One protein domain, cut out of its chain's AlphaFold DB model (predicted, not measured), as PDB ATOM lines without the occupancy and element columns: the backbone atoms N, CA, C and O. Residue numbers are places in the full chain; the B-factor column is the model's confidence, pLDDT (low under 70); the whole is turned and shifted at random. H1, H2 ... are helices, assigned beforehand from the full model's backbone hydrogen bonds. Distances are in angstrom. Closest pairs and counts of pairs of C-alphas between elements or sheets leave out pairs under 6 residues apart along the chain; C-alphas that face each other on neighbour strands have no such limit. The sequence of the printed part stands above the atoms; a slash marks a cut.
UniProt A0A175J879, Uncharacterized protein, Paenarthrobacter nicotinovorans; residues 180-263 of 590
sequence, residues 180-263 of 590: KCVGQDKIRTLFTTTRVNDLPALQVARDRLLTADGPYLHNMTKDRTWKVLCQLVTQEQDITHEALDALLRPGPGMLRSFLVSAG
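This is residues 180 to 263 of the 590 residues of an uncharacterized protein of Paenarthrobacter nicotinovorans (UniProt A0A175J879). This is a small cluster of seven short helices, with H1 and H3 side by side and running opposite ways, H4 packed on H1 where H1 begins, and H2 at the corner between the other ends of H1 and H3. H5 lies nearest the middle and makes a triangle with H6 and H7, which are near it without clearly touching; H6 lies at the far end of the longest axis from the start of H1. You read 84 printed residues with seven named helices, H1 to H7 in order, and no named strand: all helix. The whole is compact and rounded, with a radius of gyration of the C-alphas of 12.2 A and spans of 33 by 29 by 20 A.

Start at the hub, H1, residues 180 to 190, which touches three helices. H3, residues 200 to 211, touches it with residues 206 to 210 alone, opposite ways at a shallow tilt of 16 degrees; look at the closest C-alphas, Gln 184 and Leu 210, 5.9 A apart. H2, residues 194 to 198, is apart from H1 and touches H3 only at the corner, only just, with 3 pairs of C-alphas within 8 A, closest at Val 196 and Leu 202, 5.6 A. H4, residues 214 to 220, touches H1 the same way at a steep tilt of 45 degrees, the closest C-alphas being Lys 180 and Gly 214, 3.6 A apart. H5, residues 224 to 234, only just touches H1, with 3 pairs within 8 A, closest at Leu 190 and Cys 230, 6.7 A. The packing is mostly crossed, only just: 1 of 3 touching pairs with a tilt is shallow. H6, residues 241 to 247, is close to but not clearly touching H5, at C-alphas 228 and 247, 6.6 A. H7, residues 254 to 261, stands likewise to H3, at C-alphas 205 and 259, 7.0 A. In H1 to H7 every O i to N i+4 pair is within hydrogen-bond range.

Find C-alpha 180 at (-51.283, 43.860, -30.921); from there H1 runs 15.3 A to Leu 190. After H2, H3 covers 17.3 A from Pro 200 to Thr 211. Beyond H4, H5 begins at (-37.251, 32.337, -25.031) and runs 15.4 A. H6 follows, and H7 ends at C-alpha 261, (-29.493, 50.121, -30.913).

The farthest C-alphas, Cys 181 and Glu 242, are 32.9 A apart. The printed part has no cut and no long link. Confidence is under 70 at residues 193 to 194 and 249 to 252.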
ATOM      1  N   LYS A 180     -52.008  42.613 -31.198       90.00
ATOM      2  CA  LYS A 180     -51.283  43.860 -30.921       90.00
ATOM      3  C   LYS A 180     -51.585  44.392 -29.519       90.00
ATOM      4  O   LYS A 180     -50.646  44.610 -28.766       90.00
ATOM      5  N   CYS A 181     -52.857  44.536 -29.143       91.31
ATOM      6  CA  CYS A 181     -53.233  45.062 -27.825       91.31
ATOM      7  C   CYS A 181     -52.741  44.166 -26.683       91.31
ATOM      8  O   CYS A 181     -52.147  44.672 -25.739       91.31
ATOM      9  N   VAL A 182     -52.893  42.841 -26.801       91.06
ATOM     10  CA  VAL A 182     -52.370  41.898 -25.794       91.06
ATOM     11  C   VAL A 182     -50.845  41.993 -25.673       91.06
ATOM     12  O   VAL A 182     -50.300  41.922 -24.575       91.06
ATOM     13  N   GLY A 183     -50.139  42.140 -26.797       89.94
ATOM     14  CA  GLY A 183     -48.688  42.329 -26.805       89.94
ATOM     15  C   GLY A 183     -48.258  43.639 -26.145       89.94
ATOM     16  O   GLY A 183     -47.345  43.634 -25.324       89.94
ATOM     17  N   GLN A 184     -48.942  44.741 -26.463       90.62
ATOM     18  CA  GLN A 184     -48.685  46.053 -25.870       90.62
ATOM     19  C   GLN A 184     -48.949  46.069 -24.362       90.62
ATOM     20  O   GLN A 184     -48.163  46.670 -23.637       90.62
ATOM     21  N   ASP A 185     -49.984  45.374 -23.880       90.44
ATOM     22  CA  ASP A 185     -50.249  45.245 -22.442       90.44
ATOM     23  C   ASP A 185     -49.095  44.542 -21.734       90.44
ATOM     24  O   ASP A 185     -48.556  45.069 -20.767       90.44
ATOM     25  N   LYS A 186     -48.618  43.414 -22.276       90.12
ATOM     26  CA  LYS A 186     -47.451  42.713 -21.721       90.12
ATOM     27  C   LYS A 186     -46.188  43.573 -21.700       90.12
ATOM     28  O   LYS A 186     -45.422  43.482 -20.747       90.12
ATOM     29  N   ILE A 187     -45.953  44.370 -22.744       90.50
ATOM     30  CA  ILE A 187     -44.819  45.303 -22.790       90.50
ATOM     31  C   ILE A 187     -44.984  46.369 -21.713       90.50
ATOM     32  O   ILE A 187     -44.074  46.566 -20.920       90.50
ATOM     33  N   ARG A 188     -46.148  47.017 -21.633       89.06
ATOM     34  CA  ARG A 188     -46.404  48.043 -20.619       89.06
ATOM     35  C   ARG A 188     -46.207  47.490 -19.212       89.06
ATOM     36  O   ARG A 188     -45.462  48.098 -18.464       89.06
ATOM     37  N   THR A 189     -46.767  46.318 -18.902       88.75
ATOM     38  CA  THR A 189     -46.595  45.639 -17.606       88.75
ATOM     39  C   THR A 189     -45.143  45.269 -17.308       88.75
ATOM     40  O   THR A 189     -44.721  45.354 -16.165       88.75
ATOM     41  N   LEU A 190     -44.362  44.843 -18.304       86.62
ATOM     42  CA  LEU A 190     -42.956  44.517 -18.070       86.62
ATOM     43  C   LEU A 190     -42.130  45.767 -17.740       86.62
ATOM     44  O   LEU A 190     -41.231  45.713 -16.909       86.62
ATOM     45  N   PHE A 191     -42.436  46.880 -18.402       84.88
ATOM     46  CA  PHE A 191     -41.676  48.119 -18.304       84.88
ATOM     47  C   PHE A 191     -42.231  49.106 -17.250       84.88
ATOM     48  O   PHE A 191     -41.931  50.294 -17.324       84.88
ATOM     49  N   THR A 192     -43.047  48.658 -16.282       75.69
ATOM     50  CA  THR A 192     -43.577  49.514 -15.195       75.69
ATOM     51  C   THR A 192     -42.652  49.652 -13.982       75.69
ATOM     52  O   THR A 192     -43.000  50.370 -13.048       75.69
ATOM     53  N   THR A 193     -41.523  48.940 -13.929       67.44
ATOM     54  CA  THR A 193     -40.621  48.976 -12.764       67.44
ATOM     55  C   THR A 193     -39.963  50.350 -12.613       67.44
ATOM     56  O   THR A 193     -39.660  51.000 -13.612       67.44
ATOM     57  N   THR A 194     -39.698  50.787 -11.373       68.06
ATOM     58  CA  THR A 194     -39.004  52.056 -11.048       68.06
ATOM     59  C   THR A 194     -37.733  52.227 -11.883       68.06
ATOM     60  O   THR A 194     -37.509  53.264 -12.495       68.06
ATOM     61  N   ARG A 195     -37.012  51.118 -12.075       70.69
ATOM     62  CA  ARG A 195     -35.826  50.999 -12.921       70.69
ATOM     63  C   ARG A 195     -35.996  51.491 -14.366       70.69
ATOM     64  O   ARG A 195     -35.048  51.997 -14.953       70.69
ATOM     65  N   VAL A 196     -37.173  51.331 -14.971       70.12
ATOM     66  CA  VAL A 196     -37.448  51.837 -16.330       70.12
ATOM     67  C   VAL A 196     -37.649  53.350 -16.333       70.12
ATOM     68  O   VAL A 196     -37.322  54.008 -17.322       70.12
ATOM     69  N   ASN A 197     -38.153  53.916 -15.239       72.94
ATOM     70  CA  ASN A 197     -38.239  55.365 -15.090       72.94
ATOM     71  C   ASN A 197     -36.841  55.975 -14.905       72.94
ATOM     72  O   ASN A 197     -36.573  57.028 -15.477       72.94
ATOM     73  N   ASP A 198     -35.943  55.259 -14.226       76.25
ATOM     74  CA  ASP A 198     -34.573  55.710 -13.950       76.25
ATOM     75  C   ASP A 198     -33.608  55.527 -15.142       76.25
ATOM     76  O   ASP A 198     -32.568  56.179 -15.209       76.25
ATOM     77  N   LEU A 199     -33.942  54.659 -16.109       82.06
ATOM     78  CA  LEU A 199     -33.113  54.364 -17.287       82.06
ATOM     79  C   LEU A 199     -33.809  54.775 -18.601       82.06
ATOM     80  O   LEU A 199     -34.543  53.968 -19.186       82.06
ATOM     81  N   PRO A 200     -33.517  55.972 -19.159       86.19
ATOM     82  CA  PRO A 200     -34.120  56.454 -20.409       86.19
ATOM     83  C   PRO A 200     -33.973  55.485 -21.594       86.19
ATOM     84  O   PRO A 200     -34.886  55.332 -22.403       86.19
ATOM     85  N   ALA A 201     -32.855  54.755 -21.675       87.69
ATOM     86  CA  ALA A 201     -32.622  53.767 -22.729       87.69
ATOM     87  C   ALA A 201     -33.645  52.610 -22.718       87.69
ATOM     88  O   ALA A 201     -34.033  52.101 -23.773       87.69
ATOM     89  N   LEU A 202     -34.142  52.206 -21.540       87.56
ATOM     90  CA  LEU A 202     -35.201  51.194 -21.440       87.56
ATOM     91  C   LEU A 202     -36.555  51.736 -21.908       87.56
ATOM     92  O   LEU A 202     -37.353  50.973 -22.454       87.56
ATOM     93  N   GLN A 203     -36.800  53.040 -21.770       88.06
ATOM     94  CA  GLN A 203     -37.996  53.686 -22.319       88.06
ATOM     95  C   GLN A 203     -37.956  53.692 -23.849       88.06
ATOM     96  O   GLN A 203     -38.929  53.296 -24.488       88.06
ATOM     97  N   VAL A 204     -36.800  54.002 -24.448       89.94
ATOM     98  CA  VAL A 204     -36.597  53.897 -25.906       89.94
ATOM     99  C   VAL A 204     -36.836  52.465 -26.392       89.94
ATOM    100  O   VAL A 204     -37.525  52.249 -27.392       89.94
ATOM    101  N   ALA A 205     -36.317  51.464 -25.674       89.69
ATOM    102  CA  ALA A 205     -36.564  50.059 -25.989       89.69
ATOM    103  C   ALA A 205     -38.062  49.704 -25.909       89.69
ATOM    104  O   ALA A 205     -38.596  49.062 -26.817       89.69
ATOM    105  N   ARG A 206     -38.760  50.147 -24.856       90.69
ATOM    106  CA  ARG A 206     -40.210  49.966 -24.699       90.69
ATOM    107  C   ARG A 206     -40.965  50.554 -25.885       90.69
ATOM    108  O   ARG A 206     -41.768  49.855 -26.501       90.69
ATOM    109  N   ASP A 207     -40.696  51.808 -26.221       89.69
ATOM    110  CA  ASP A 207     -41.447  52.542 -27.236       89.69
ATOM    111  C   ASP A 207     -41.235  51.932 -28.626       89.69
ATOM    112  O   ASP A 207     -42.203  51.709 -29.355       89.69
ATOM    113  N   ARG A 208     -40.004  51.507 -28.945       89.00
ATOM    114  CA  ARG A 208     -39.709  50.735 -30.164       89.00
ATOM    115  C   ARG A 208     -40.435  49.390 -30.215       89.00
ATOM    116  O   ARG A 208     -40.873  48.978 -31.281       89.00
ATOM    117  N   LEU A 209     -40.599  48.687 -29.092       90.00
ATOM    118  CA  LEU A 209     -41.377  47.442 -29.077       90.00
ATOM    119  C   LEU A 209     -42.876  47.703 -29.272       90.00
ATOM    120  O   LEU A 209     -43.573  46.876 -29.855       90.00
ATOM    121  N   LEU A 210     -43.395  48.844 -28.816       90.56
ATOM    122  CA  LEU A 210     -44.814  49.187 -28.949       90.56
ATOM    123  C   LEU A 210     -45.234  49.512 -30.395       90.56
ATOM    124  O   LEU A 210     -46.429  49.385 -30.707       90.56
ATOM    125  N   THR A 211     -44.294  49.891 -31.273       88.44
ATOM    126  CA  THR A 211     -44.562  50.147 -32.702       88.44
ATOM    127  C   THR A 211     -44.716  48.865 -33.521       88.44
ATOM    128  O   THR A 211     -45.401  48.885 -34.548       88.44
ATOM    129  N   ALA A 212     -44.181  47.745 -33.026       87.38
ATOM    130  CA  ALA A 212     -44.199  46.445 -33.681       87.38
ATOM    131  C   ALA A 212     -45.608  45.979 -34.107       87.38
ATOM    132  O   ALA A 212     -46.646  46.332 -33.524       87.38
ATOM    133  N   ASP A 213     -45.657  45.123 -35.127       85.62
ATOM    134  CA  ASP A 213     -46.900  44.530 -35.603       85.62
ATOM    135  C   ASP A 213     -47.443  43.476 -34.623       85.62
ATOM    136  O   ASP A 213     -46.720  42.786 -33.902       85.62
ATOM    137  N   GLY A 214     -48.771  43.336 -34.594       84.00
ATOM    138  CA  GLY A 214     -49.452  42.420 -33.676       84.00
ATOM    139  C   GLY A 214     -48.992  40.958 -33.780       84.00
ATOM    140  O   GLY A 214     -48.739  40.342 -32.740       84.00
ATOM    141  N   PRO A 215     -48.863  40.376 -34.991       83.38
ATOM    142  CA  PRO A 215     -48.332  39.027 -35.164       83.38
ATOM    143  C   PRO A 215     -46.931  38.847 -34.570       83.38
ATOM    144  O   PRO A 215     -46.706  37.851 -33.878       83.38
ATOM    145  N   TYR A 216     -46.024  39.803 -34.792       85.75
ATOM    146  CA  TYR A 216     -44.685  39.777 -34.212       85.75
ATOM    147  C   TYR A 216     -44.728  39.790 -32.684       85.75
ATOM    148  O   TYR A 216     -44.199  38.871 -32.060       85.75
ATOM    149  N   LEU A 217     -45.430  40.752 -32.072       85.69
ATOM    150  CA  LEU A 217     -45.549  40.847 -30.611       85.69
ATOM    151  C   LEU A 217     -46.116  39.573 -29.980       85.69
ATOM    152  O   LEU A 217     -45.657  39.102 -28.935       85.69
ATOM    153  N   HIS A 218     -47.113  38.978 -30.630       84.62
ATOM    154  CA  HIS A 218     -47.721  37.742 -30.162       84.62
ATOM    155  C   HIS A 218     -46.751  36.557 -30.155       84.62
ATOM    156  O   HIS A 218     -46.801  35.740 -29.235       84.62
ATOM    157  N   ASN A 219     -45.901  36.448 -31.177       84.56
ATOM    158  CA  ASN A 219     -44.903  35.386 -31.263       84.56
ATOM    159  C   ASN A 219     -43.739  35.665 -30.307       84.56
ATOM    160  O   ASN A 219     -43.423  34.816 -29.477       84.56
ATOM    161  N   MET A 220     -43.209  36.891 -30.328       85.12
ATOM    162  CA  MET A 220     -42.108  37.325 -29.472       85.12
ATOM    163  C   MET A 220     -42.407  37.053 -27.997       85.12
ATOM    164  O   MET A 220     -41.595  36.437 -27.320       85.12
ATOM    165  N   THR A 221     -43.596  37.421 -27.500       84.19
ATOM    166  CA  THR A 221     -43.968  37.235 -26.079       84.19
ATOM    167  C   THR A 221     -44.114  35.771 -25.636       84.19
ATOM    168  O   THR A 221     -44.400  35.505 -24.467       84.19
ATOM    169  N   LYS A 222     -43.951  34.808 -26.550       81.31
ATOM    170  CA  LYS A 222     -43.903  33.366 -26.265       81.31
ATOM    171  C   LYS A 222     -42.497  32.785 -26.390       81.31
ATOM    172  O   LYS A 222     -42.254  31.684 -25.892       81.31
ATOM    173  N   ASP A 223     -41.592  33.504 -27.040       83.56
ATOM    174  CA  ASP A 223     -40.245  33.038 -27.323       83.56
ATOM    175  C   ASP A 223     -39.347  33.109 -26.085       83.56
ATOM    176  O   ASP A 223     -39.563  33.878 -25.145       83.56
ATOM    177  N   ARG A 224     -38.272  32.309 -26.091       83.50
ATOM    178  CA  ARG A 224     -37.251  32.337 -25.031       83.50
ATOM    179  C   ARG A 224     -36.638  33.731 -24.872       83.50
ATOM    180  O   ARG A 224     -36.339  34.130 -23.753       83.50
ATOM    181  N   THR A 225     -36.488  34.466 -25.969       82.81
ATOM    182  CA  THR A 225     -35.928  35.820 -25.989       82.81
ATOM    183  C   THR A 225     -36.738  36.795 -25.133       82.81
ATOM    184  O   THR A 225     -36.152  37.620 -24.444       82.81
ATOM    185  N   TRP A 226     -38.068  36.652 -25.103       85.50
ATOM    186  CA  TRP A 226     -38.919  37.443 -24.212       85.50
ATOM    187  C   TRP A 226     -38.681  37.112 -22.744       85.50
ATOM    188  O   TRP A 226     -38.580  38.019 -21.934       85.50
ATOM    189  N   LYS A 227     -38.509  35.830 -22.394       86.50
ATOM    190  CA  LYS A 227     -38.185  35.438 -21.010       86.50
ATOM    191  C   LYS A 227     -36.862  36.038 -20.538       86.50
ATOM    192  O   LYS A 227     -36.784  36.485 -19.402       86.50
ATOM    193  N   VAL A 228     -35.856  36.063 -21.414       87.62
ATOM    194  CA  VAL A 228     -34.561  36.701 -21.130       87.62
ATOM    195  C   VAL A 228     -34.728  38.209 -20.954       87.62
ATOM    196  O   VAL A 228     -34.231  38.754 -19.978       87.62
ATOM    197  N   LEU A 229     -35.477  38.875 -21.843       87.31
ATOM    198  CA  LEU A 229     -35.794  40.298 -21.684       87.31
ATOM    199  C   LEU A 229     -36.523  40.567 -20.360       87.31
ATOM    200  O   LEU A 229     -36.172  41.517 -19.671       87.31
ATOM    201  N   CYS A 230     -37.482  39.718 -19.974       86.88
ATOM    202  CA  CYS A 230     -38.150  39.840 -18.683       86.88
ATOM    203  C   CYS A 230     -37.148  39.760 -17.535       86.88
ATOM    204  O   CYS A 230     -37.122  40.665 -16.716       86.88
ATOM    205  N   GLN A 231     -36.301  38.726 -17.515       87.06
ATOM    206  CA  GLN A 231     -35.290  38.549 -16.471       87.06
ATOM    207  C   GLN A 231     -34.365  39.763 -16.352       87.06
ATOM    208  O   GLN A 231     -34.151  40.236 -15.241       87.06
ATOM    209  N   LEU A 232     -33.884  40.306 -17.474       85.38
ATOM    210  CA  LEU A 232     -32.993  41.472 -17.485       85.38
ATOM    211  C   LEU A 232     -33.658  42.744 -16.959       85.38
ATOM    212  O   LEU A 232     -33.019  43.512 -16.250       85.38
ATOM    213  N   VAL A 233     -34.926  42.974 -17.308       83.62
ATOM    214  CA  VAL A 233     -35.663  44.174 -16.876       83.62
ATOM    215  C   VAL A 233     -36.111  44.065 -15.414       83.62
ATOM    216  O   VAL A 233     -36.189  45.081 -14.728       83.62
ATOM    217  N   THR A 234     -36.400  42.853 -14.923       82.69
ATOM    218  CA  THR A 234     -36.879  42.636 -13.545       82.69
ATOM    219  C   THR A 234     -35.775  42.448 -12.510       82.69
ATOM    220  O   THR A 234     -36.021  42.698 -11.337       82.69
ATOM    221  N   GLN A 235     -34.596  41.951 -12.894       79.38
ATOM    222  CA  GLN A 235     -33.468  41.840 -11.964       79.38
ATOM    223  C   GLN A 235     -32.950  43.239 -11.612       79.38
ATOM    224  O   GLN A 235     -33.026  44.134 -12.443       79.38
ATOM    225  N   GLU A 236     -32.413  43.441 -10.408       71.56
ATOM    226  CA  GLU A 236     -31.826  44.732  -9.997       71.56
ATOM    227  C   GLU A 236     -30.377  44.917 -10.484       71.56
ATOM    228  O   GLU A 236     -29.838  46.015 -10.430       71.56
ATOM    229  N   GLN A 237     -29.748  43.864 -11.016       75.25
ATOM    230  CA  GLN A 237     -28.372  43.908 -11.525       75.25
ATOM    231  C   GLN A 237     -28.255  44.685 -12.837       75.25
ATOM    232  O   GLN A 237     -29.142  44.603 -13.692       75.25
ATOM    233  N   ASP A 238     -27.139  45.387 -13.033       82.81
ATOM    234  CA  ASP A 238     -26.828  46.136 -14.255       82.81
ATOM    235  C   ASP A 238     -26.957  45.297 -15.530       82.81
ATOM    236  O   ASP A 238     -26.517  44.147 -15.612       82.81
ATOM    237  N   ILE A 239     -27.573  45.896 -16.553       86.62
ATOM    238  CA  ILE A 239     -27.755  45.251 -17.853       86.62
ATOM    239  C   ILE A 239     -26.425  45.342 -18.603       86.62
ATOM    240  O   ILE A 239     -26.104  46.359 -19.208       86.62
ATOM    241  N   THR A 240     -25.649  44.261 -18.553       89.25
ATOM    242  CA  THR A 240     -24.333  44.148 -19.197       89.25
ATOM    243  C   THR A 240     -24.331  43.095 -20.302       89.25
ATOM    244  O   THR A 240     -25.235  42.255 -20.410       89.25
ATOM    245  N   HIS A 241     -23.303  43.120 -21.155       88.69
ATOM    246  CA  HIS A 241     -23.151  42.094 -22.185       88.69
ATOM    247  C   HIS A 241     -22.905  40.713 -21.580       88.69
ATOM    248  O   HIS A 241     -23.421  39.727 -22.106       88.69
ATOM    249  N   GLU A 242     -22.175  40.667 -20.470       86.44
ATOM    250  CA  GLU A 242     -21.810  39.477 -19.707       86.44
ATOM    251  C   GLU A 242     -23.049  38.831 -19.076       86.44
ATOM    252  O   GLU A 242     -23.247  37.622 -19.211       86.44
ATOM    253  N   ALA A 243     -23.938  39.633 -18.475       87.00
ATOM    254  CA  ALA A 243     -25.225  39.152 -17.972       87.00
ATOM    255  C   ALA A 243     -26.072  38.544 -19.103       87.00
ATOM    256  O   ALA A 243     -26.675  37.479 -18.954       87.00
ATOM    257  N   LEU A 244     -26.067  39.178 -20.280       87.38
ATOM    258  CA  LEU A 244     -26.773  38.664 -21.450       87.38
ATOM    259  C   LEU A 244     -26.143  37.368 -22.000       87.38
ATOM    260  O   LEU A 244     -26.881  36.462 -22.386       87.38
ATOM    261  N   ASP A 245     -24.810  37.253 -22.012       85.31
ATOM    262  CA  ASP A 245     -24.073  36.045 -22.424       85.31
ATOM    263  C   ASP A 245     -24.296  34.864 -21.457       85.31
ATOM    264  O   ASP A 245     -24.332  33.711 -21.888       85.31
ATOM    265  N   ALA A 246     -24.524  35.123 -20.166       83.38
ATOM    266  CA  ALA A 246     -24.890  34.082 -19.203       83.38
ATOM    267  C   ALA A 246     -26.306  33.514 -19.450       83.38
ATOM    268  O   ALA A 246     -26.555  32.322 -19.248       83.38
ATOM    269  N   LEU A 247     -27.242  34.348 -19.920       81.12
ATOM    270  CA  LEU A 247     -28.646  33.969 -20.141       81.12
ATOM    271  C   LEU A 247     -28.907  33.379 -21.541       81.12
ATOM    272  O   LEU A 247     -29.778  32.507 -21.726       81.12
ATOM    273  N   LEU A 248     -28.156  33.841 -22.543       73.44
ATOM    274  CA  LEU A 248     -28.231  33.390 -23.930       73.44
ATOM    275  C   LEU A 248     -26.989  32.577 -24.295       73.44
ATOM    276  O   LEU A 248     -25.876  33.079 -24.271       73.44
ATOM    277  N   ARG A 249     -27.185  31.332 -24.754       63.19
ATOM    278  CA  ARG A 249     -26.099  30.610 -25.437       63.19
ATOM    279  C   ARG A 249     -25.626  31.429 -26.652       63.19
ATOM    280  O   ARG A 249     -26.476  32.036 -27.310       63.19
ATOM    281  N   PRO A 250     -24.330  31.393 -27.004       51.22
ATOM    282  CA  PRO A 250     -23.800  32.198 -28.098       51.22
ATOM    283  C   PRO A 250     -24.472  31.841 -29.436       51.22
ATOM    284  O   PRO A 250     -24.522  30.679 -29.842       51.22
ATOM    285  N   GLY A 251     -25.013  32.863 -30.103       51.31
ATOM    286  CA  GLY A 251     -25.773  32.817 -31.358       51.31
ATOM    287  C   GLY A 251     -26.249  34.231 -31.737       51.31
ATOM    288  O   GLY A 251     -26.113  35.132 -30.910       51.31
ATOM    289  N   PRO A 252     -26.761  34.477 -32.962       54.00
ATOM    290  CA  PRO A 252     -26.992  35.831 -33.475       54.00
ATOM    291  C   PRO A 252     -27.964  36.604 -32.576       54.00
ATOM    292  O   PRO A 252     -29.174  36.362 -32.557       54.00
ATOM    293  N   GLY A 253     -27.388  37.522 -31.801       74.12
ATOM    294  CA  GLY A 253     -28.029  38.261 -30.728       74.12
ATOM    295  C   GLY A 253     -28.939  39.354 -31.256       74.12
ATOM    296  O   GLY A 253     -28.638  40.523 -31.074       74.12
ATOM    297  N   MET A 254     -30.061  38.997 -31.883       81.94
ATOM    298  CA  MET A 254     -31.064  39.986 -32.300       81.94
ATOM    299  C   MET A 254     -31.540  40.829 -31.108       81.94
ATOM    300  O   MET A 254     -31.673  42.039 -31.239       81.94
ATOM    301  N   LEU A 255     -31.704  40.209 -29.929       87.25
ATOM    302  CA  LEU A 255     -31.984  40.936 -28.686       87.25
ATOM    303  C   LEU A 255     -30.825  41.852 -28.286       87.25
ATOM    304  O   LEU A 255     -31.057  43.016 -27.995       87.25
ATOM    305  N   ARG A 256     -29.581  41.356 -28.306       89.12
ATOM    306  CA  ARG A 256     -28.395  42.171 -27.995       89.12
ATOM    307  C   ARG A 256     -28.296  43.379 -28.919       89.12
ATOM    308  O   ARG A 256     -28.174  44.500 -28.455       89.12
ATOM    309  N   SER A 257     -28.382  43.141 -30.219       88.62
ATOM    310  CA  SER A 257     -28.327  44.158 -31.262       88.62
ATOM    311  C   SER A 257     -29.449  45.188 -31.108       88.62
ATOM    312  O   SER A 257     -29.208  46.381 -31.254       88.62
ATOM    313  N   PHE A 258     -30.649  44.753 -30.720       89.62
ATOM    314  CA  PHE A 258     -31.736  45.658 -30.362       89.62
ATOM    315  C   PHE A 258     -31.426  46.503 -29.121       89.62
ATOM    316  O   PHE A 258     -31.622  47.713 -29.165       89.62
ATOM    317  N   LEU A 259     -30.918  45.898 -28.044       90.19
ATOM    318  CA  LEU A 259     -30.552  46.612 -26.817       90.19
ATOM    319  C   LEU A 259     -29.414  47.614 -27.052       90.19
ATOM    320  O   LEU A 259     -29.464  48.714 -26.512       90.19
ATOM    321  N   VAL A 260     -28.437  47.278 -27.901       91.19
ATOM    322  CA  VAL A 260     -27.381  48.207 -28.336       91.19
ATOM    323  C   VAL A 260     -27.975  49.372 -29.123       91.19
ATOM    324  O   VAL A 260     -27.731  50.527 -28.799       91.19
ATOM    325  N   SER A 261     -28.833  49.086 -30.106       88.69
ATOM    326  CA  SER A 261     -29.493  50.121 -30.913       88.69
ATOM    327  C   SER A 261     -30.429  51.021 -30.091       88.69
ATOM    328  O   SER A 261     -30.649  52.177 -30.454       88.69
ATOM    329  N   ALA A 262     -31.007  50.506 -29.002       89.12
ATOM    330  CA  ALA A 262     -31.816  51.274 -28.056       89.12
ATOM    331  C   ALA A 262     -30.976  52.048 -27.019       89.12
ATOM    332  O   ALA A 262     -31.545  52.776 -26.212       89.12
ATOM    333  N   GLY A 263     -29.646  51.892 -27.023       89.88
ATOM    334  CA  GLY A 263     -28.729  52.546 -26.085       89.88
ATOM    335  C   GLY A 263     -28.657  51.898 -24.699       89.88
ATOM    336  O   GLY A 263     -28.061  52.470 -23.795       89.88
TER     337      GLY A 263